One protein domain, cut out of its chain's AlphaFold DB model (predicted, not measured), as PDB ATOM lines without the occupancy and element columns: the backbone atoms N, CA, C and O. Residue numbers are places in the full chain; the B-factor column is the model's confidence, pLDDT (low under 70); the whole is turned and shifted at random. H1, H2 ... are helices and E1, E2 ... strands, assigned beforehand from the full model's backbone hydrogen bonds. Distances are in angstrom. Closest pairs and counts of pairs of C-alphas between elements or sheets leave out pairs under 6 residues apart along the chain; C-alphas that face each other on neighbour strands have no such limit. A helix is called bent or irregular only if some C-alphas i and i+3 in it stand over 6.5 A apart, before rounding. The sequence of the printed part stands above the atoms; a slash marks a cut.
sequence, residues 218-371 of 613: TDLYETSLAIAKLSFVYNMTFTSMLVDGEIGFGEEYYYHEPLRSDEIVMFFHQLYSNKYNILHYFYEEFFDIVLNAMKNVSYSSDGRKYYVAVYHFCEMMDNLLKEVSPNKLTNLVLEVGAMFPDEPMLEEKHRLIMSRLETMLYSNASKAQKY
ATOM      1  N   THR A 218      24.984 -39.867  34.394       73.56
ATOM      2  CA  THR A 218      24.155 -40.471  33.344       73.56
ATOM      3  C   THR A 218      22.759 -40.778  33.871       73.56
ATOM      4  O   THR A 218      21.778 -40.408  33.228       73.56
ATOM      5  N   ASP A 219      22.649 -41.384  35.059       75.19
ATOM      6  CA  ASP A 219      21.356 -41.679  35.694       75.19
ATOM      7  C   ASP A 219      20.553 -40.389  35.961       75.19
ATOM      8  O   ASP A 219      19.331 -40.335  35.760       75.19
ATOM      9  N   LEU A 220      21.241 -39.319  36.382       79.50
ATOM     10  CA  LEU A 220      20.633 -38.005  36.607       79.50
ATOM     11  C   LEU A 220      20.123 -37.386  35.298       79.50
ATOM     12  O   LEU A 220      19.010 -36.846  35.250       79.50
ATOM     13  N   TYR A 221      20.909 -37.483  34.226       78.62
ATOM     14  CA  TYR A 221      20.496 -37.044  32.899       78.62
ATOM     15  C   TYR A 221      19.285 -37.832  32.391       78.62
ATOM     16  O   TYR A 221      18.309 -37.226  31.944       78.62
ATOM     17  N   GLU A 222      19.300 -39.163  32.482       70.38
ATOM     18  CA  GLU A 222      18.197 -40.004  32.007       70.38
ATOM     19  C   GLU A 222      16.893 -39.724  32.758       70.38
ATOM     20  O   GLU A 222      15.827 -39.639  32.140       70.38
ATOM     21  N   THR A 223      16.988 -39.481  34.067       80.56
ATOM     22  CA  THR A 223      15.852 -39.067  34.897       80.56
ATOM     23  C   THR A 223      15.320 -37.699  34.467       80.56
ATOM     24  O   THR A 223      14.117 -37.532  34.248       80.56
ATOM     25  N   SER A 224      16.210 -36.724  34.264       83.44
ATOM     26  CA  SER A 224      15.837 -35.380  33.796       83.44
ATOM     27  C   SER A 224      15.160 -35.437  32.424       83.44
ATOM     28  O   SER A 224      14.124 -34.813  32.180       83.44
ATOM     29  N   LEU A 225      15.703 -36.265  31.532       77.00
ATOM     30  CA  LEU A 225      15.166 -36.502  30.204       77.00
ATOM     31  C   LEU A 225      13.788 -37.170  30.251       77.00
ATOM     32  O   LEU A 225      12.906 -36.831  29.459       77.00
ATOM     33  N   ALA A 226      13.585 -38.128  31.150       76.12
ATOM     34  CA  ALA A 226      12.294 -38.767  31.335       76.12
ATOM     35  C   ALA A 226      11.215 -37.775  31.778       76.12
ATOM     36  O   ALA A 226      10.127 -37.762  31.199       76.12
ATOM     37  N   ILE A 227      11.532 -36.895  32.731       82.88
ATOM     38  CA  ILE A 227      10.630 -35.828  33.186       82.88
ATOM     39  C   ILE A 227      10.291 -34.881  32.026       82.88
ATOM     40  O   ILE A 227       9.117 -34.606  31.770       82.88
ATOM     41  N   ALA A 228      11.290 -34.452  31.249       79.38
ATOM     42  CA  ALA A 228      11.066 -33.616  30.068       79.38
ATOM     43  C   ALA A 228      10.187 -34.309  29.005       79.38
ATOM     44  O   ALA A 228       9.330 -33.678  28.381       79.38
ATOM     45  N   LYS A 229      10.346 -35.626  28.815       73.94
ATOM     46  CA  LYS A 229       9.479 -36.417  27.928       73.94
ATOM     47  C   LYS A 229       8.036 -36.463  28.431       73.94
ATOM     48  O   LYS A 229       7.134 -36.403  27.601       73.94
ATOM     49  N   LEU A 230       7.799 -36.549  29.743       78.31
ATOM     50  CA  LEU A 230       6.443 -36.507  30.304       78.31
ATOM     51  C   LEU A 230       5.758 -35.171  30.004       78.31
ATOM     52  O   LEU A 230       4.615 -35.175  29.545       78.31
ATOM     53  N   SER A 231       6.473 -34.055  30.184       77.31
ATOM     54  CA  SER A 231       5.989 -32.723  29.797       77.31
ATOM     55  C   SER A 231       5.557 -32.693  28.327       77.31
ATOM     56  O   SER A 231       4.432 -32.302  28.020       77.31
ATOM     57  N   PHE A 232       6.396 -33.207  27.424       73.50
ATOM     58  CA  PHE A 232       6.089 -33.247  25.993       73.50
ATOM     59  C   PHE A 232       4.904 -34.165  25.643       73.50
ATOM     60  O   PHE A 232       4.032 -33.782  24.865       73.50
ATOM     61  N   VAL A 233       4.857 -35.381  26.197       75.81
ATOM     62  CA  VAL A 233       3.837 -36.394  25.864       75.81
ATOM     63  C   VAL A 233       2.451 -35.991  26.360       75.81
ATOM     64  O   VAL A 233       1.467 -36.199  25.650       75.81
ATOM     65  N   TYR A 234       2.369 -35.409  27.556       80.81
ATOM     66  CA  TYR A 234       1.101 -35.041  28.191       80.81
ATOM     67  C   TYR A 234       0.781 -33.546  28.096       80.81
ATOM     68  O   TYR A 234      -0.239 -33.109  28.625       80.81
ATOM     69  N   ASN A 235       1.613 -32.770  27.393       78.62
ATOM     70  CA  ASN A 235       1.471 -31.322  27.234       78.62
ATOM     71  C   ASN A 235       1.375 -30.581  28.587       78.62
ATOM     72  O   ASN A 235       0.573 -29.660  28.747       78.62
ATOM     73  N   MET A 236       2.177 -31.019  29.560       82.69
ATOM     74  CA  MET A 236       2.330 -30.371  30.868       82.69
ATOM     75  C   MET A 236       3.434 -29.309  30.788       82.69
ATOM     76  O   MET A 236       4.409 -29.494  30.059       82.69
ATOM     77  N   THR A 237       3.307 -28.207  31.528       85.94
ATOM     78  CA  THR A 237       4.308 -27.123  31.524       85.94
ATOM     79  C   THR A 237       5.402 -27.379  32.551       85.94
ATOM     80  O   THR A 237       5.139 -27.952  33.614       85.94
ATOM     81  N   PHE A 238       6.626 -26.916  32.281       88.12
ATOM     82  CA  PHE A 238       7.705 -27.024  33.265       88.12
ATOM     83  C   PHE A 238       7.421 -26.190  34.512       88.12
ATOM     84  O   PHE A 238       7.809 -26.592  35.601       88.12
ATOM     85  N   THR A 239       6.690 -25.082  34.383       88.25
ATOM     86  CA  THR A 239       6.223 -24.307  35.537       88.25
ATOM     87  C   THR A 239       5.372 -25.175  36.469       88.25
ATOM     88  O   THR A 239       5.710 -25.303  37.643       88.25
ATOM     89  N   SER A 240       4.356 -25.871  35.937       87.25
ATOM     90  CA  SER A 240       3.501 -26.741  36.760       87.25
ATOM     91  C   SER A 240       4.301 -27.859  37.433       87.25
ATOM     92  O   SER A 240       4.224 -28.037  38.645       87.25
ATOM     93  N   MET A 241       5.152 -28.546  36.667       88.81
ATOM     94  CA  MET A 241       5.880 -29.718  37.153       88.81
ATOM     95  C   MET A 241       7.042 -29.368  38.086       88.81
ATOM     96  O   MET A 241       7.305 -30.096  39.029       88.81
ATOM     97  N   LEU A 242       7.795 -28.300  37.817       91.12
ATOM     98  CA  LEU A 242       9.036 -28.012  38.548       91.12
ATOM     99  C   LEU A 242       8.839 -26.958  39.639       91.12
ATOM    100  O   LEU A 242       9.449 -27.068  40.699       91.12
ATOM    101  N   VAL A 243       8.010 -25.941  39.377       89.62
ATOM    102  CA  VAL A 243       7.851 -24.763  40.247       89.62
ATOM    103  C   VAL A 243       6.636 -24.896  41.159       89.62
ATOM    104  O   VAL A 243       6.737 -24.592  42.345       89.62
ATOM    105  N   ASP A 244       5.507 -25.364  40.628       89.38
ATOM    106  CA  ASP A 244       4.268 -25.491  41.407       89.38
ATOM    107  C   ASP A 244       4.158 -26.857  42.107       89.38
ATOM    108  O   ASP A 244       3.462 -26.993  43.113       89.38
ATOM    109  N   GLY A 245       4.891 -27.863  41.612       90.31
ATOM    110  CA  GLY A 245       4.883 -29.225  42.146       90.31
ATOM    111  C   GLY A 245       3.643 -30.026  41.747       90.31
ATOM    112  O   GLY A 245       3.207 -30.900  42.495       90.31
ATOM    113  N   GLU A 246       3.046 -29.717  40.596       89.88
ATOM    114  CA  GLU A 246       1.822 -30.328  40.083       89.88
ATOM    115  C   GLU A 246       2.113 -31.217  38.863       89.88
ATOM    116  O   GLU A 246       2.679 -30.775  37.862       89.88
ATOM    117  N   ILE A 247       1.673 -32.478  38.911       87.94
ATOM    118  CA  ILE A 247       1.771 -33.424  37.792       87.94
ATOM    119  C   ILE A 247       0.395 -34.033  37.542       87.94
ATOM    120  O   ILE A 247      -0.178 -34.691  38.411       87.94
ATOM    121  N   GLY A 248      -0.140 -33.848  36.339       80.50
ATOM    122  CA  GLY A 248      -1.468 -34.342  35.999       80.50
ATOM    123  C   GLY A 248      -1.897 -33.993  34.584       80.50
ATOM    124  O   GLY A 248      -1.342 -33.101  33.944       80.50
ATOM    125  N   PHE A 249      -2.909 -34.703  34.092       80.38
ATOM    126  CA  PHE A 249      -3.557 -34.402  32.820       80.38
ATOM    127  C   PHE A 249      -5.068 -34.650  32.931       80.38
ATOM    128  O   PHE A 249      -5.520 -35.599  33.568       80.38
ATOM    129  N   GLY A 250      -5.875 -33.806  32.283       78.94
ATOM    130  CA  GLY A 250      -7.335 -33.924  32.343       78.94
ATOM    131  C   GLY A 250      -7.901 -33.502  33.703       78.94
ATOM    132  O   GLY A 250      -7.794 -32.336  34.061       78.94
ATOM    133  N   GLU A 251      -8.542 -34.428  34.423       78.81
ATOM    134  CA  GLU A 251      -9.140 -34.180  35.752       78.81
ATOM    135  C   GLU A 251      -8.331 -34.804  36.909       78.81
ATOM    136  O   GLU A 251      -8.691 -34.630  38.072       78.81
ATOM    137  N   GLU A 252      -7.235 -35.514  36.618       83.12
ATOM    138  CA  GLU A 252      -6.413 -36.203  37.619       83.12
ATOM    139  C   GLU A 252      -5.079 -35.471  37.823       83.12
ATOM    140  O   GLU A 252      -4.252 -35.405  36.912       83.12
ATOM    141  N   TYR A 253      -4.876 -34.937  39.032       83.75
ATOM    142  CA  TYR A 253      -3.677 -34.199  39.435       83.75
ATOM    143  C   TYR A 253      -3.079 -34.769  40.720       83.75
ATOM    144  O   TYR A 253      -3.795 -35.117  41.663       83.75
ATOM    145  N   TYR A 254      -1.752 -34.821  40.752       87.38
ATOM    146  CA  TYR A 254      -0.934 -35.246  41.878       87.38
ATOM    147  C   TYR A 254       0.057 -34.139  42.239       87.38
ATOM    148  O   TYR A 254       0.488 -33.379  41.373       87.38
ATOM    149  N   TYR A 255       0.422 -34.074  43.517       89.38
ATOM    150  CA  TYR A 255       1.279 -33.025  44.062       89.38
ATOM    151  C   TYR A 255       2.559 -33.620  44.646       89.38
ATOM    152  O   TYR A 255       2.513 -34.662  45.306       89.38
ATOM    153  N   HIS A 256       3.682 -32.944  44.433       88.75
ATOM    154  CA  HIS A 256       4.974 -33.252  45.039       88.75
ATOM    155  C   HIS A 256       5.624 -31.987  45.605       88.75
ATOM    156  O   HIS A 256       5.131 -30.877  45.420       88.75
ATOM    157  N   GLU A 257       6.729 -32.157  46.333       90.06
ATOM    158  CA  GLU A 257       7.522 -31.019  46.787       90.06
ATOM    159  C   GLU A 257       8.146 -30.310  45.570       90.06
ATOM    160  O   GLU A 257       8.797 -30.984  44.762       90.06
ATOM    161  N   PRO A 258       7.933 -28.992  45.395       91.12
ATOM    162  CA  PRO A 258       8.539 -28.242  44.303       91.12
ATOM    163  C   PRO A 258      10.062 -28.302  44.334       91.12
ATOM    164  O   PRO A 258      10.670 -28.345  45.407       91.12
ATOM    165  N   LEU A 259      10.685 -28.236  43.159       91.62
ATOM    166  CA  LEU A 259      12.139 -28.191  43.083       91.62
ATOM    167  C   LEU A 259      12.646 -26.861  43.642       91.62
ATOM    168  O   LEU A 259      12.083 -25.787  43.406       91.62
ATOM    169  N   ARG A 260      13.772 -26.922  44.351       90.81
ATOM    170  CA  ARG A 260      14.502 -25.722  44.755       90.81
ATOM    171  C   ARG A 260      15.133 -25.055  43.539       90.81
ATOM    172  O   ARG A 260      15.431 -25.686  42.529       90.81
ATOM    173  N   SER A 261      15.429 -23.768  43.666       89.75
ATOM    174  CA  SER A 261      16.037 -22.996  42.583       89.75
ATOM    175  C   SER A 261      17.377 -23.557  42.087       89.75
ATOM    176  O   SER A 261      17.631 -23.532  40.888       89.75
ATOM    177  N   ASP A 262      18.221 -24.086  42.980       87.25
ATOM    178  CA  ASP A 262      19.469 -24.772  42.615       87.25
ATOM    179  C   ASP A 262      19.213 -26.051  41.798       87.25
ATOM    180  O   ASP A 262      19.906 -26.316  40.815       87.25
ATOM    181  N   GLU A 263      18.167 -26.801  42.146       90.75
ATOM    182  CA  GLU A 263      17.769 -28.037  41.462       90.75
ATOM    183  C   GLU A 263      17.161 -27.756  40.087       90.75
ATOM    184  O   GLU A 263      17.416 -28.497  39.142       90.75
ATOM    185  N   ILE A 264      16.412 -26.659  39.944       91.62
ATOM    186  CA  ILE A 264      15.871 -26.203  38.656       91.62
ATOM    187  C   ILE A 264      17.009 -25.881  37.681       91.62
ATOM    188  O   ILE A 264      16.982 -26.313  36.527       91.62
ATOM    189  N   VAL A 265      18.033 -25.148  38.132       90.25
ATOM    190  CA  VAL A 265      19.200 -24.823  37.295       90.25
ATOM    191  C   VAL A 265      19.951 -26.097  36.904       90.25
ATOM    192  O   VAL A 265      20.324 -26.253  35.743       90.25
ATOM    193  N   MET A 266      20.115 -27.038  37.838       89.44
ATOM    194  CA  MET A 266      20.734 -28.336  37.564       89.44
ATOM    195  C   MET A 266      19.925 -29.170  36.558       89.44
ATOM    196  O   MET A 266      20.507 -29.731  35.632       89.44
ATOM    197  N   PHE A 267      18.597 -29.216  36.693       89.38
ATOM    198  CA  PHE A 267      17.706 -29.917  35.766       89.38
ATOM    199  C   PHE A 267      17.897 -29.419  34.330       89.38
ATOM    200  O   PHE A 267      18.108 -30.214  33.412       89.38
ATOM    201  N   PHE A 268      17.896 -28.098  34.126       87.56
ATOM    202  CA  PHE A 268      18.138 -27.540  32.800       87.56
ATOM    203  C   PHE A 268      19.576 -27.756  32.330       87.56
ATOM    204  O   PHE A 268      19.768 -28.145  31.180       87.56
ATOM    205  N   HIS A 269      20.576 -27.598  33.200       87.19
ATOM    206  CA  HIS A 269      21.964 -27.917  32.864       87.19
ATOM    207  C   HIS A 269      22.090 -29.335  32.277       87.19
ATOM    208  O   HIS A 269      22.666 -29.491  31.201       87.19
ATOM    209  N   GLN A 270      21.462 -30.342  32.894       85.00
ATOM    210  CA  GLN A 270      21.493 -31.726  32.403       85.00
ATOM    211  C   GLN A 270      20.845 -31.902  31.021       85.00
ATOM    212  O   GLN A 270      21.353 -32.658  30.188       85.00
ATOM    213  N   LEU A 271      19.758 -31.179  30.739       79.69
ATOM    214  CA  LEU A 271      19.091 -31.217  29.432       79.69
ATOM    215  C   LEU A 271      19.912 -30.543  28.321       79.69
ATOM    216  O   LEU A 271      19.959 -31.057  27.200       79.69
ATOM    217  N   TYR A 272      20.560 -29.413  28.620       75.81
ATOM    218  CA  TYR A 272      21.354 -28.652  27.647       75.81
ATOM    219  C   TYR A 272      22.742 -29.256  27.399       75.81
ATOM    220  O   TYR A 272      23.241 -29.192  26.277       75.81
ATOM    221  N   SER A 273      23.357 -29.895  28.397       71.25
ATOM    222  CA  SER A 273      24.682 -30.517  28.244       71.25
ATOM    223  C   SER A 273      24.669 -31.776  27.373       71.25
ATOM    224  O   SER A 273      25.651 -32.072  26.693       71.25
ATOM    225  N   ASN A 274      23.535 -32.478  27.307       62.41
ATOM    226  CA  ASN A 274      23.410 -33.763  26.615       62.41
ATOM    227  C   ASN A 274      22.607 -33.703  25.298       62.41
ATOM    228  O   ASN A 274      22.189 -34.735  24.769       62.41
ATOM    229  N   LYS A 275      22.455 -32.499  24.718       59.06
ATOM    230  CA  LYS A 275      21.999 -32.262  23.331       59.06
ATOM    231  C   LYS A 275      20.621 -32.838  22.989       59.06
ATOM    232  O   LYS A 275      20.440 -33.474  21.944       59.06
ATOM    233  N   TYR A 276      19.625 -32.625  23.848       55.06
ATOM    234  CA  TYR A 276      18.274 -33.105  23.566       55.06
ATOM    235  C   TYR A 276      17.413 -32.081  22.800       55.06
ATOM    236  O   TYR A 276      17.051 -31.022  23.303       55.06
ATOM    237  N   ASN A 277      16.990 -32.446  21.585       50.38
ATOM    238  CA  ASN A 277      16.245 -31.596  20.636       50.38
ATOM    239  C   ASN A 277      14.786 -31.230  21.029       50.38
ATOM    240  O   ASN A 277      14.091 -30.580  20.243       50.38
ATOM    241  N   ILE A 278      14.283 -31.608  22.218       51.56
ATOM    242  CA  ILE A 278      12.948 -31.164  22.702       51.56
ATOM    243  C   ILE A 278      12.931 -29.656  23.015       51.56
ATOM    244  O   ILE A 278      11.876 -29.024  23.008       51.56
ATOM    245  N   LEU A 279      14.102 -29.045  23.192       50.66
ATOM    246  CA  LEU A 279      14.275 -27.649  23.594       50.66
ATOM    247  C   LEU A 279      13.787 -26.612  22.570       50.66
ATOM    248  O   LEU A 279      13.579 -25.457  22.931       50.66
ATOM    249  N   HIS A 280      13.505 -27.002  21.323       54.53
ATOM    250  CA  HIS A 280      12.814 -26.111  20.387       54.53
ATOM    251  C   HIS A 280      11.358 -25.812  20.783       54.53
ATOM    252  O   HIS A 280      10.811 -24.817  20.313       54.53
ATOM    253  N   TYR A 281      10.731 -26.643  21.626       53.19
ATOM    254  CA  TYR A 281       9.327 -26.484  22.025       53.19
ATOM    255  C   TYR A 281       9.133 -25.602  23.267       53.19
ATOM    256  O   TYR A 281       8.128 -24.904  23.346       53.19
ATOM    257  N   PHE A 282      10.095 -25.585  24.197       59.38
ATOM    258  CA  PHE A 282       9.976 -24.903  25.501       59.38
ATOM    259  C   PHE A 282      10.959 -23.738  25.678       59.38
ATOM    260  O   PHE A 282      11.202 -23.269  26.786       59.38
ATOM    261  N   TYR A 283      11.527 -23.267  24.569       65.50
ATOM    262  CA  TYR A 283      12.591 -22.270  24.556       65.50
ATOM    263  C   TYR A 283      12.209 -20.948  25.242       65.50
ATOM    264  O   TYR A 283      13.057 -20.335  25.872       65.50
ATOM    265  N   GLU A 284      10.949 -20.516  25.136       67.44
ATOM    266  CA  GLU A 284      10.474 -19.271  25.762       67.44
ATOM    267  C   GLU A 284      10.261 -19.435  27.280       67.44
ATOM    268  O   GLU A 284      10.652 -18.563  28.046       67.44
ATOM    269  N   GLU A 285       9.721 -20.575  27.729       77.06
ATOM    270  CA  GLU A 285       9.462 -20.847  29.156       77.06
ATOM    271  C   GLU A 285      10.769 -21.023  29.955       77.06
ATOM    272  O   GLU A 285      10.864 -20.646  31.121       77.06
ATOM    273  N   PHE A 286      11.810 -21.557  29.307       84.12
ATOM    274  CA  PHE A 286      13.120 -21.807  29.907       84.12
ATOM    275  C   PHE A 286      13.766 -20.556  30.526       84.12
ATOM    276  O   PHE A 286      14.203 -20.605  31.679       84.12
ATOM    277  N   PHE A 287      13.849 -19.449  29.773       83.75
ATOM    278  CA  PHE A 287      14.568 -18.253  30.231       83.75
ATOM    279  C   PHE A 287      13.932 -17.675  31.488       83.75
ATOM    280  O   PHE A 287      14.647 -17.344  32.433       83.75
ATOM    281  N   ASP A 288      12.602 -17.620  31.519       86.75
ATOM    282  CA  ASP A 288      11.852 -17.090  32.652       86.75
ATOM    283  C   ASP A 288      12.026 -17.969  33.898       86.75
ATOM    284  O   ASP A 288      12.262 -17.450  34.992       86.75
ATOM    285  N   ILE A 289      11.962 -19.298  33.751       89.31
ATOM    286  CA  ILE A 289      12.137 -20.223  34.879       89.31
ATOM    287  C   ILE A 289      13.557 -20.115  35.451       89.31
ATOM    288  O   ILE A 289      13.717 -19.949  36.663       89.31
ATOM    289  N   VAL A 290      14.587 -20.168  34.603       89.62
ATOM    290  CA  VAL A 290      15.985 -20.099  35.058       89.62
ATOM    291  C   VAL A 290      16.304 -18.750  35.683       89.62
ATOM    292  O   VAL A 290      16.935 -18.700  36.738       89.62
ATOM    293  N   LEU A 291      15.857 -17.650  35.079       88.75
ATOM    294  CA  LEU A 291      16.085 -16.314  35.616       88.75
ATOM    295  C   LEU A 291      15.448 -16.153  37.004       88.75
ATOM    296  O   LEU A 291      16.090 -15.652  37.930       88.75
ATOM    297  N   ASN A 292      14.208 -16.621  37.175       90.19
ATOM    298  CA  ASN A 292      13.530 -16.596  38.471       90.19
ATOM    299  C   ASN A 292      14.219 -17.500  39.501       90.19
ATOM    300  O   ASN A 292      14.362 -17.105  40.661       90.19
ATOM    301  N   ALA A 293      14.699 -18.674  39.086       90.25
ATOM    302  CA  ALA A 293      15.483 -19.555  39.944       90.25
ATOM    303  C   ALA A 293      16.768 -18.855  40.423       90.25
ATOM    304  O   ALA A 293      16.989 -18.744  41.630       90.25
ATOM    305  N   MET A 294      17.560 -18.283  39.510       90.50
ATOM    306  CA  MET A 294      18.792 -17.555  39.843       90.50
ATOM    307  C   MET A 294      18.527 -16.353  40.757       90.50
ATOM    308  O   MET A 294      19.244 -16.139  41.736       90.50
ATOM    309  N   LYS A 295      17.438 -15.620  40.519       89.56
ATOM    310  CA  LYS A 295      17.001 -14.531  41.397       89.56
ATOM    311  C   LYS A 295      16.698 -15.019  42.811       89.56
ATOM    312  O   LYS A 295      17.159 -14.411  43.773       89.56
ATOM    313  N   ASN A 296      15.975 -16.123  42.957       87.12
ATOM    314  CA  ASN A 296      15.697 -16.714  44.266       87.12
ATOM    315  C   ASN A 296      16.982 -17.185  44.969       87.12
ATOM    316  O   ASN A 296      17.110 -17.002  46.179       87.12
ATOM    317  N   VAL A 297      17.953 -17.727  44.222       87.06
ATOM    318  CA  VAL A 297      19.271 -18.090  44.766       87.06
ATOM    319  C   VAL A 297      20.021 -16.860  45.281       87.06
ATOM    320  O   VAL A 297      20.619 -16.941  46.350       87.06
ATOM    321  N   SER A 298      19.942 -15.712  44.599       82.81
ATOM    322  CA  SER A 298      20.620 -14.477  45.035       82.81
ATOM    323  C   SER A 298      20.177 -13.976  46.416       82.81
ATOM    324  O   SER A 298      20.948 -13.328  47.120       82.81
ATOM    325  N   TYR A 299      18.953 -14.309  46.839       82.00
ATOM    326  CA  TYR A 299      18.429 -13.962  48.164       82.00
ATOM    327  C   TYR A 299      18.711 -15.029  49.231       82.00
ATOM    328  O   TYR A 299      18.387 -14.828  50.403       82.00
ATOM    329  N   SER A 300      19.286 -16.170  48.847       78.50
ATOM    330  CA  SER A 300      19.596 -17.265  49.762       78.50
ATOM    331  C   SER A 300      20.795 -16.914  50.643       78.50
ATOM    332  O   SER A 300      21.845 -16.512  50.155       78.50
ATOM    333  N   SER A 301      20.675 -17.141  51.953       72.19
ATOM    334  CA  SER A 301      21.803 -17.045  52.891       72.19
ATOM    335  C   SER A 301      22.727 -18.271  52.860       72.19
ATOM    336  O   SER A 301      23.719 -18.316  53.584       72.19
ATOM    337  N   ASP A 302      22.380 -19.296  52.080       76.88
ATOM    338  CA  ASP A 302      23.141 -20.537  51.955       76.88
ATOM    339  C   ASP A 302      24.173 -20.435  50.823       76.88
ATOM    340  O   ASP A 302      23.841 -20.561  49.639       76.88
ATOM    341  N   GLY A 303      25.439 -20.241  51.204       72.38
ATOM    342  CA  GLY A 303      26.560 -20.131  50.270       72.38
ATOM    343  C   GLY A 303      26.814 -21.389  49.429       72.38
ATOM    344  O   GLY A 303      27.417 -21.288  48.364       72.38
ATOM    345  N   ARG A 304      26.333 -22.574  49.844       75.69
ATOM    346  CA  ARG A 304      26.464 -23.792  49.025       75.69
ATOM    347  C   ARG A 304      25.497 -23.773  47.851       75.69
ATOM    348  O   ARG A 304      25.918 -24.012  46.725       75.69
ATOM    349  N   LYS A 305      24.225 -23.439  48.098       78.00
ATOM    350  CA  LYS A 305      23.198 -23.327  47.042       78.00
ATOM    351  C   LYS A 305      23.589 -22.299  45.994       78.00
ATOM    352  O   LYS A 305      23.438 -22.537  44.802       78.00
ATOM    353  N   TYR A 306      24.142 -21.189  46.467       83.00
ATOM    354  CA  TYR A 306      24.741 -20.164  45.635       83.00
ATOM    355  C   TYR A 306      25.809 -20.740  44.693       83.00
ATOM    356  O   TYR A 306      25.677 -20.629  43.477       83.00
ATOM    357  N   TYR A 307      26.827 -21.408  45.246       81.94
ATOM    358  CA  TYR A 307      27.960 -21.900  44.460       81.94
ATOM    359  C   TYR A 307      27.534 -22.958  43.435       81.94
ATOM    360  O   TYR A 307      27.934 -22.899  42.276       81.94
ATOM    361  N   VAL A 308      26.669 -23.890  43.845       83.31
ATOM    362  CA  VAL A 308      26.148 -24.961  42.983       83.31
ATOM    363  C   VAL A 308      25.332 -24.386  41.822       83.31
ATOM    364  O   VAL A 308      25.545 -24.768  40.671       83.31
ATOM    365  N   ALA A 309      24.436 -23.434  42.095       87.31
ATOM    366  CA  ALA A 309      23.615 -22.818  41.058       87.31
ATOM    367  C   ALA A 309      24.455 -21.994  40.071       87.31
ATOM    368  O   ALA A 309      24.271 -22.127  38.863       87.31
ATOM    369  N   VAL A 310      25.404 -21.184  40.558       86.75
ATOM    370  CA  VAL A 310      26.297 -20.388  39.695       86.75
ATOM    371  C   VAL A 310      27.164 -21.297  38.822       86.75
ATOM    372  O   VAL A 310      27.288 -21.041  37.623       86.75
ATOM    373  N   TYR A 311      27.706 -22.382  39.386       89.56
ATOM    374  CA  TYR A 311      28.500 -23.362  38.646       89.56
ATOM    375  C   TYR A 311      27.692 -24.005  37.511       89.56
ATOM    376  O   TYR A 311      28.069 -23.889  36.345       89.56
ATOM    377  N   HIS A 312      26.542 -24.611  37.820       88.56
ATOM    378  CA  HIS A 312      25.722 -25.281  36.808       88.56
ATOM    379  C   HIS A 312      25.112 -24.311  35.797       88.56
ATOM    380  O   HIS A 312      24.976 -24.662  34.626       88.56
ATOM    381  N   PHE A 313      24.803 -23.078  36.205       90.00
ATOM    382  CA  PHE A 313      24.421 -22.029  35.268       90.00
ATOM    383  C   PHE A 313      25.558 -21.736  34.281       90.00
ATOM    384  O   PHE A 313      25.318 -21.689  33.079       90.00
ATOM    385  N   CYS A 314      26.797 -21.582  34.753       87.19
ATOM    386  CA  CYS A 314      27.947 -21.319  33.887       87.19
ATOM    387  C   CYS A 314      28.241 -22.477  32.919       87.19
ATOM    388  O   CYS A 314      28.481 -22.216  31.740       87.19
ATOM    389  N   GLU A 315      28.177 -23.726  33.386       87.19
ATOM    390  CA  GLU A 315      28.354 -24.917  32.540       87.19
ATOM    391  C   GLU A 315      27.243 -25.025  31.483       87.19
ATOM    392  O   GLU A 315      27.503 -25.213  30.292       87.19
ATOM    393  N   MET A 316      25.989 -24.800  31.888       86.94
ATOM    394  CA  MET A 316      24.857 -24.716  30.964       86.94
ATOM    395  C   MET A 316      25.078 -23.613  29.921       86.94
ATOM    396  O   MET A 316      24.835 -23.828  28.729       86.94
ATOM    397  N   MET A 317      25.580 -22.448  30.341       85.12
ATOM    398  CA  MET A 317      25.887 -21.337  29.446       85.12
ATOM    399  C   MET A 317      26.970 -21.689  28.424       85.12
ATOM    400  O   MET A 317      26.857 -21.250  27.286       85.12
ATOM    401  N   ASP A 318      27.972 -22.507  28.748       83.44
ATOM    402  CA  ASP A 318      28.996 -22.924  27.775       83.44
ATOM    403  C   ASP A 318      28.442 -23.776  26.636       83.44
ATOM    404  O   ASP A 318      28.903 -23.684  25.490       83.44
ATOM    405  N   ASN A 319      27.433 -24.589  26.935       77.06
ATOM    406  CA  ASN A 319      26.740 -25.384  25.931       77.06
ATOM    407  C   ASN A 319      25.752 -24.520  25.142       77.06
ATOM    408  O   ASN A 319      25.786 -24.520  23.909       77.06
ATOM    409  N   LEU A 320      24.996 -23.657  25.825       77.81
ATOM    410  CA  LEU A 320      24.114 -22.678  25.188       77.81
ATOM    411  C   LEU A 320      24.864 -21.701  24.285       77.81
ATOM    412  O   LEU A 320      24.358 -21.339  23.231       77.81
ATOM    413  N   LEU A 321      26.079 -21.287  24.642       74.38
ATOM    414  CA  LEU A 321      26.889 -20.425  23.791       74.38
ATOM    415  C   LEU A 321      27.119 -21.079  22.432       74.38
ATOM    416  O   LEU A 321      27.025 -20.407  21.413       74.38
ATOM    417  N   LYS A 322      27.353 -22.386  22.366       73.31
ATOM    418  CA  LYS A 322      27.587 -23.064  21.084       73.31
ATOM    419  C   LYS A 322      26.318 -23.129  20.228       73.31
ATOM    420  O   LYS A 322      26.421 -23.049  19.008       73.31
ATOM    421  N   GLU A 323      25.150 -23.210  20.859       65.69
ATOM    422  CA  GLU A 323      23.882 -23.544  20.199       65.69
ATOM    423  C   GLU A 323      22.876 -22.383  20.117       65.69
ATOM    424  O   GLU A 323      21.852 -22.494  19.451       65.69
ATOM    425  N   VAL A 324      23.115 -21.258  20.784       69.44
ATOM    426  CA  VAL A 324      22.172 -20.139  20.847       69.44
ATOM    427  C   VAL A 324      22.840 -18.836  20.417       69.44
ATOM    428  O   VAL A 324      23.994 -18.548  20.744       69.44
ATOM    429  N   SER A 325      22.082 -18.001  19.694       68.44
ATOM    430  CA  SER A 325      22.531 -16.670  19.279       68.44
ATOM    431  C   SER A 325      22.924 -15.811  20.495       68.44
ATOM    432  O   SER A 325      22.092 -15.658  21.398       68.44
ATOM    433  N   PRO A 326      24.100 -15.155  20.490       67.31
ATOM    434  CA  PRO A 326      24.543 -14.289  21.583       67.31
ATOM    435  C   PRO A 326      23.500 -13.254  22.016       67.31
ATOM    436  O   PRO A 326      23.296 -13.110  23.210       67.31
ATOM    437  N   ASN A 327      22.750 -12.650  21.081       66.62
ATOM    438  CA  ASN A 327      21.675 -11.683  21.373       66.62
ATOM    439  C   ASN A 327      20.623 -12.190  22.370       66.62
ATOM    440  O   ASN A 327      20.133 -11.426  23.195       66.62
ATOM    441  N   LYS A 328      20.250 -13.471  22.275       71.06
ATOM    442  CA  LYS A 328      19.251 -14.086  23.161       71.06
ATOM    443  C   LYS A 328      19.833 -14.399  24.540       71.06
ATOM    444  O   LYS A 328      19.130 -14.318  25.536       71.06
ATOM    445  N   LEU A 329      21.126 -14.713  24.589       76.31
ATOM    446  CA  LEU A 329      21.848 -14.998  25.828       76.31
ATOM    447  C   LEU A 329      22.264 -13.727  26.577       76.31
ATOM    448  O   LEU A 329      22.463 -13.781  27.787       76.31
ATOM    449  N   THR A 330      22.393 -12.596  25.874       73.06
ATOM    450  CA  THR A 330      22.856 -11.327  26.446       73.06
ATOM    451  C   THR A 330      21.998 -10.896  27.628       73.06
ATOM    452  O   THR A 330      22.550 -10.627  28.687       73.06
ATOM    453  N   ASN A 331      20.668 -10.886  27.489       76.19
ATOM    454  CA  ASN A 331      19.783 -10.460  28.579       76.19
ATOM    455  C   ASN A 331      19.867 -11.405  29.782       76.19
ATOM    456  O   ASN A 331      20.018 -10.940  30.905       76.19
ATOM    457  N   LEU A 332      19.862 -12.721  29.541       82.25
ATOM    458  CA  LEU A 332      19.950 -13.716  30.610       82.25
ATOM    459  C   LEU A 332      21.240 -13.550  31.427       82.25
ATOM    460  O   LEU A 332      21.187 -13.473  32.650       82.25
ATOM    461  N   VAL A 333      22.400 -13.454  30.768       83.25
ATOM    462  CA  VAL A 333      23.687 -13.321  31.472       83.25
ATOM    463  C   VAL A 333      23.881 -11.935  32.080       83.25
ATOM    464  O   VAL A 333      24.504 -11.836  33.131       83.25
ATOM    465  N   LEU A 334      23.335 -10.872  31.483       76.44
ATOM    466  CA  LEU A 334      23.361  -9.538  32.088       76.44
ATOM    467  C   LEU A 334      22.536  -9.482  33.369       76.44
ATOM    468  O   LEU A 334      23.003  -8.949  34.372       76.44
ATOM    469  N   GLU A 335      21.319 -10.019  33.343       82.75
ATOM    470  CA  GLU A 335      20.440  -9.997  34.506       82.75
ATOM    471  C   GLU A 335      20.979 -10.891  35.620       82.75
ATOM    472  O   GLU A 335      21.057 -10.446  36.762       82.75
ATOM    473  N   VAL A 336      21.446 -12.100  35.293       85.88
ATOM    474  CA  VAL A 336      22.098 -12.982  36.270       85.88
ATOM    475  C   VAL A 336      23.408 -12.362  36.773       85.88
ATOM    476  O   VAL A 336      23.628 -12.293  37.976       85.88
ATOM    477  N   GLY A 337      24.253 -11.816  35.897       81.31
ATOM    478  CA  GLY A 337      25.496 -11.144  36.291       81.31
ATOM    479  C   GLY A 337      25.266  -9.923  37.189       81.31
ATOM    480  O   GLY A 337      26.039  -9.683  38.110       81.31
ATOM    481  N   ALA A 338      24.170  -9.185  36.993       81.38
ATOM    482  CA  ALA A 338      23.791  -8.079  37.870       81.38
ATOM    483  C   ALA A 338      23.354  -8.544  39.272       81.38
ATOM    484  O   ALA A 338      23.495  -7.786  40.233       81.38
ATOM    485  N   MET A 339      22.833  -9.770  39.401       85.31
ATOM    486  CA  MET A 339      22.509 -10.384  40.696       85.31
ATOM    487  C   MET A 339      23.764 -10.876  41.433       85.31
ATOM    488  O   MET A 339      23.752 -10.954  42.659       85.31
ATOM    489  N   PHE A 340      24.838 -11.176  40.695       84.31
ATOM    490  CA  PHE A 340      26.064 -11.810  41.189       84.31
ATOM    491  C   PHE A 340      27.329 -11.058  40.720       84.31
ATOM    492  O   PHE A 340      28.139 -11.608  39.971       84.31
ATOM    493  N   PRO A 341      27.517  -9.789  41.127       74.12
ATOM    494  CA  PRO A 341      28.569  -8.925  40.585       74.12
ATOM    495  C   PRO A 341      29.994  -9.345  40.973       74.12
ATOM    496  O   PRO A 341      30.938  -8.973  40.281       74.12
ATOM    497  N   ASP A 342      30.151 -10.107  42.058       82.25
ATOM    498  CA  ASP A 342      31.453 -10.549  42.570       82.25
ATOM    499  C   ASP A 342      31.915 -11.893  41.964       82.25
ATOM    500  O   ASP A 342      32.981 -12.395  42.324       82.25
ATOM    501  N   GLU A 343      31.147 -12.481  41.035       84.62
ATOM    502  CA  GLU A 343      31.452 -13.789  40.445       84.62
ATOM    503  C   GLU A 343      32.294 -13.700  39.164       84.62
ATOM    504  O   GLU A 343      31.783 -13.329  38.098       84.62
ATOM    505  N   PRO A 344      33.566 -14.141  39.196       81.25
ATOM    506  CA  PRO A 344      34.460 -14.021  38.048       81.25
ATOM    507  C   PRO A 344      34.029 -14.904  36.868       81.25
ATOM    508  O   PRO A 344      34.228 -14.519  35.716       81.25
ATOM    509  N   MET A 345      33.404 -16.060  37.129       81.75
ATOM    510  CA  MET A 345      32.912 -16.957  36.073       81.75
ATOM    511  C   MET A 345      31.796 -16.301  35.250       81.75
ATOM    512  O   MET A 345      31.774 -16.432  34.028       81.75
ATOM    513  N   LEU A 346      30.896 -15.550  35.896       80.69
ATOM    514  CA  LEU A 346      29.805 -14.842  35.221       80.69
ATOM    515  C   LEU A 346      30.323 -13.649  34.415       80.69
ATOM    516  O   LEU A 346      29.871 -13.431  33.288       80.69
ATOM    517  N   GLU A 347      31.314 -12.923  34.941       73.38
ATOM    518  CA  GLU A 347      31.992 -11.863  34.190       73.38
ATOM    519  C   GLU A 347      32.704 -12.424  32.947       73.38
ATOM    520  O   GLU A 347      32.624 -11.845  31.860       73.38
ATOM    521  N   GLU A 348      33.354 -13.584  33.074       81.38
ATOM    522  CA  GLU A 348      33.973 -14.290  31.955       81.38
ATOM    523  C   GLU A 348      32.933 -14.706  30.905       81.38
ATOM    524  O   GLU A 348      33.130 -14.432  29.717       81.38
ATOM    525  N   LYS A 349      31.795 -15.292  31.319       83.06
ATOM    526  CA  LYS A 349      30.706 -15.647  30.391       83.06
ATOM    527  C   LYS A 349      30.146 -14.415  29.688       83.06
ATOM    528  O   LYS A 349      29.961 -14.439  28.470       83.06
ATOM    529  N   HIS A 350      29.935 -13.321  30.419       74.31
ATOM    530  CA  HIS A 350      29.503 -12.051  29.846       74.31
ATOM    531  C   HIS A 350      30.519 -11.531  28.819       74.31
ATOM    532  O   HIS A 350      30.143 -11.192  27.698       74.31
ATOM    533  N   ARG A 351      31.817 -11.542  29.140       73.62
ATOM    534  CA  ARG A 351      32.885 -11.119  28.223       73.62
ATOM    535  C   ARG A 351      32.959 -11.997  26.975       73.62
ATOM    536  O   ARG A 351      33.168 -11.473  25.885       73.62
ATOM    537  N   LEU A 352      32.765 -13.307  27.105       78.56
ATOM    538  CA  LEU A 352      32.755 -14.244  25.981       78.56
ATOM    539  C   LEU A 352      31.541 -14.015  25.065       78.56
ATOM    540  O   LEU A 352      31.693 -13.977  23.842       78.56
ATOM    541  N   ILE A 353      30.357 -13.783  25.647       75.19
ATOM    542  CA  ILE A 353      29.145 -13.372  24.918       75.19
ATOM    543  C   ILE A 353      29.387 -12.063  24.183       75.19
ATOM    544  O   ILE A 353      29.107 -11.985  22.989       75.19
ATOM    545  N   MET A 354      29.927 -11.058  24.873       65.94
ATOM    546  CA  MET A 354      30.168  -9.730  24.314       65.94
ATOM    547  C   MET A 354      31.251  -9.747  23.241       65.94
ATOM    548  O   MET A 354      31.052  -9.145  22.200       65.94
ATOM    549  N   SER A 355      32.334 -10.502  23.409       68.62
ATOM    550  CA  SER A 355      33.366 -10.685  22.379       68.62
ATOM    551  C   SER A 355      32.791 -11.331  21.117       68.62
ATOM    552  O   SER A 355      33.050 -10.894  19.991       68.62
ATOM    553  N   ARG A 356      31.933 -12.342  21.283       70.94
ATOM    554  CA  ARG A 356      31.259 -12.990  20.156       70.94
ATOM    555  C   ARG A 356      30.208 -12.076  19.520       70.94
ATOM    556  O   ARG A 356      30.095 -12.047  18.297       70.94
ATOM    557  N   LEU A 357      29.506 -11.277  20.322       60.88
ATOM    558  CA  LEU A 357      28.588 -10.233  19.870       60.88
ATOM    559  C   LEU A 357      29.322  -9.126  19.098       60.88
ATOM    560  O   LEU A 357      28.895  -8.764  18.010       60.88
ATOM    561  N   GLU A 358      30.455  -8.640  19.595       52.72
ATOM    562  CA  GLU A 358      31.317  -7.651  18.944       52.72
ATOM    563  C   GLU A 358      31.908  -8.195  17.644       52.72
ATOM    564  O   GLU A 358      31.896  -7.500  16.632       52.72
ATOM    565  N   THR A 359      32.328  -9.461  17.615       56.81
ATOM    566  CA  THR A 359      32.787 -10.136  16.389       56.81
ATOM    567  C   THR A 359      31.661 -10.229  15.346       56.81
ATOM    568  O   THR A 359      31.881  -9.982  14.154       56.81
ATOM    569  N   MET A 360      30.422 -10.499  15.779       53.12
ATOM    570  CA  MET A 360      29.234 -10.456  14.915       53.12
ATOM    571  C   MET A 360      28.857  -9.028  14.477       53.12
ATOM    572  O   MET A 360      28.393  -8.827  13.357       53.12
ATOM    573  N   LEU A 361      29.054  -8.014  15.322       44.12
ATOM    574  CA  LEU A 361      28.736  -6.616  15.008       44.12
ATOM    575  C   LEU A 361      29.783  -5.984  14.074       44.12
ATOM    576  O   LEU A 361      29.423  -5.266  13.140       44.12
ATOM    577  N   TYR A 362      31.066  -6.296  14.267       41.53
ATOM    578  CA  TYR A 362      32.181  -5.787  13.465       41.53
ATOM    579  C   TYR A 362      32.187  -6.372  12.043       41.53
ATOM    580  O   TYR A 362      32.426  -5.657  11.070       41.53
ATOM    581  N   SER A 363      31.828  -7.651  11.894       44.19
ATOM    582  CA  SER A 363      31.662  -8.296  10.582       44.19
ATOM    583  C   SER A 363      30.431  -7.793   9.805       44.19
ATOM    584  O   SER A 363      30.460  -7.737   8.571       44.19
ATOM    585  N   ASN A 364      29.380  -7.343  10.502       42.47
ATOM    586  CA  ASN A 364      28.148  -6.832   9.893       42.47
ATOM    587  C   ASN A 364      28.163  -5.330   9.568       42.47
ATOM    588  O   ASN A 364      27.426  -4.897   8.677       42.47
ATOM    589  N   ALA A 365      29.019  -4.529  10.208       40.91
ATOM    590  CA  ALA A 365      29.068  -3.086   9.978       40.91
ATOM    591  C   ALA A 365      29.415  -2.715   8.520       40.91
ATOM    592  O   ALA A 365      28.784  -1.819   7.963       40.91
ATOM    593  N   SER A 366      30.327  -3.429   7.846       51.06
ATOM    594  CA  SER A 366      30.724  -3.082   6.466       51.06
ATOM    595  C   SER A 366      29.686  -3.492   5.404       51.06
ATOM    596  O   SER A 366      29.427  -2.745   4.456       51.06
ATOM    597  N   LYS A 367      29.019  -4.647   5.573       48.31
ATOM    598  CA  LYS A 367      27.992  -5.159   4.641       48.31
ATOM    599  C   LYS A 367      26.634  -4.475   4.827       48.31
ATOM    600  O   LYS A 367      25.980  -4.170   3.827       48.31
ATOM    601  N   ALA A 368      26.227  -4.191   6.067       51.38
ATOM    602  CA  ALA A 368      24.989  -3.469   6.360       51.38
ATOM    603  C   ALA A 368      25.074  -2.002   5.916       51.38
ATOM    604  O   ALA A 368      24.129  -1.497   5.312       51.38
ATOM    605  N   GLN A 369      26.228  -1.346   6.102       58.44
ATOM    606  CA  GLN A 369      26.466  -0.004   5.560       58.44
ATOM    607  C   GLN A 369      26.411   0.001   4.030       58.44
ATOM    608  O   GLN A 369      25.754   0.867   3.457       58.44
ATOM    609  N   LYS A 370      27.019  -0.984   3.355       62.72
ATOM    610  CA  LYS A 370      26.969  -1.094   1.887       62.72
ATOM    611  C   LYS A 370      25.551  -1.363   1.369       62.72
ATOM    612  O   LYS A 370      25.113  -0.713   0.425       62.72
ATOM    613  N   TYR A 371      24.800  -2.257   2.015       62.59
ATOM    614  CA  TYR A 371      23.380  -2.489   1.724       62.59
ATOM    615  C   TYR A 371      22.546  -1.214   1.893       62.59
ATOM    616  O   TYR A 371      21.802  -0.821   0.996       62.59
TER     617      TYR A 371
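Overview. This is residues 218 to 371 of the 613 residues of the protein "prolyl 4-hydroxylase subunit alpha-1-like" of Diaphorina citri (UniProt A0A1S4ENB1). A small two-stranded hairpin, E1 and E2, makes one end of an elongated body of helices, beside the short H2, while H1 crosses H3 about at right angles. H3, H5, H6, H7 and H8 form an up-and-down bundle, each running against the one before it in the chain, and residues 361 to 371 of H8 stick out at the far end. The printed part has 154 residues, with eight named helices and two named strands in the order H1 H2 E1 E2 H3 H4 H5 H6 H7 H8; the class is mostly helix and the sheet E1 - E2 is antiparallel. It is compact, with a radius of gyration of the C-alphas of 17.4 A, and spans 60 by 40 by 27 A, only just elongated.

Along the chain. E1 is residues 246 to 249 and E2 residues 252 to 255. H1, residues 218 to 234, begins with C-alpha 218 at (24.155, -40.471, 33.344) and measures 24.2 A; H2 is residues 238 to 244. H3 is residues 261 to 273, 18.4 A, and H4 residues 277 to 280. H5, residues 283 to 298, measures 23.3 A, H6, residues 303 to 323, 30.4 A, and H7, residues 326 to 339, 19.6 A. H8, residues 344 to 371, measures 39.7 A and ends with C-alpha 371 at (23.380, -2.489, 1.724). H7 and H8 are only just irregular: C-alphas 328 and 331 are 6.54 A apart, and C-alphas 363 and 366 are 6.7 A apart.

Arrangement. The hairpin E1 and E2 has N 247 and O 254 within hydrogen-bond range at 2.9 A. The closest C-alphas of H2 and E1 are those of Ser 240 and Glu 246, 5.2 A. H2 and residues 285 to 289 of H5 only just touch, with 3 pairs of C-alphas within 8 A, closest Thr 239 and Ile 289, 7.2 A. H5 is the hub, touching H2, H3, H6 and H7. H3 touches H6, closest C-alphas His 269 and Met 316, 4.7 A, at a shallow tilt of 26 degrees, the same way. H7 and H8, a helical hairpin, touch, closest C-alphas Pro 326 and Ile 353, 5.8 A. H3 and H4 are near each other. Every O i to N i+4 pair is within hydrogen-bond range in H1 and H3, but 2 of 3 in H2, 10 of 12 in H5, 16 of 17 in H6, 8 of 10 in H7 and 22 of 24 in H8; H4 is too short for such a pair.

Size, cuts and confidence. The C-alphas farthest apart, those of Glu 252 and Lys 370, are 60.2 A apart. The printed part has no cut, and the nine links are tight. Mean pLDDT of the printed part is 77.1; residues 274 to 284, 323 to 327, 354 to 355 and 357 to 371 are under 70.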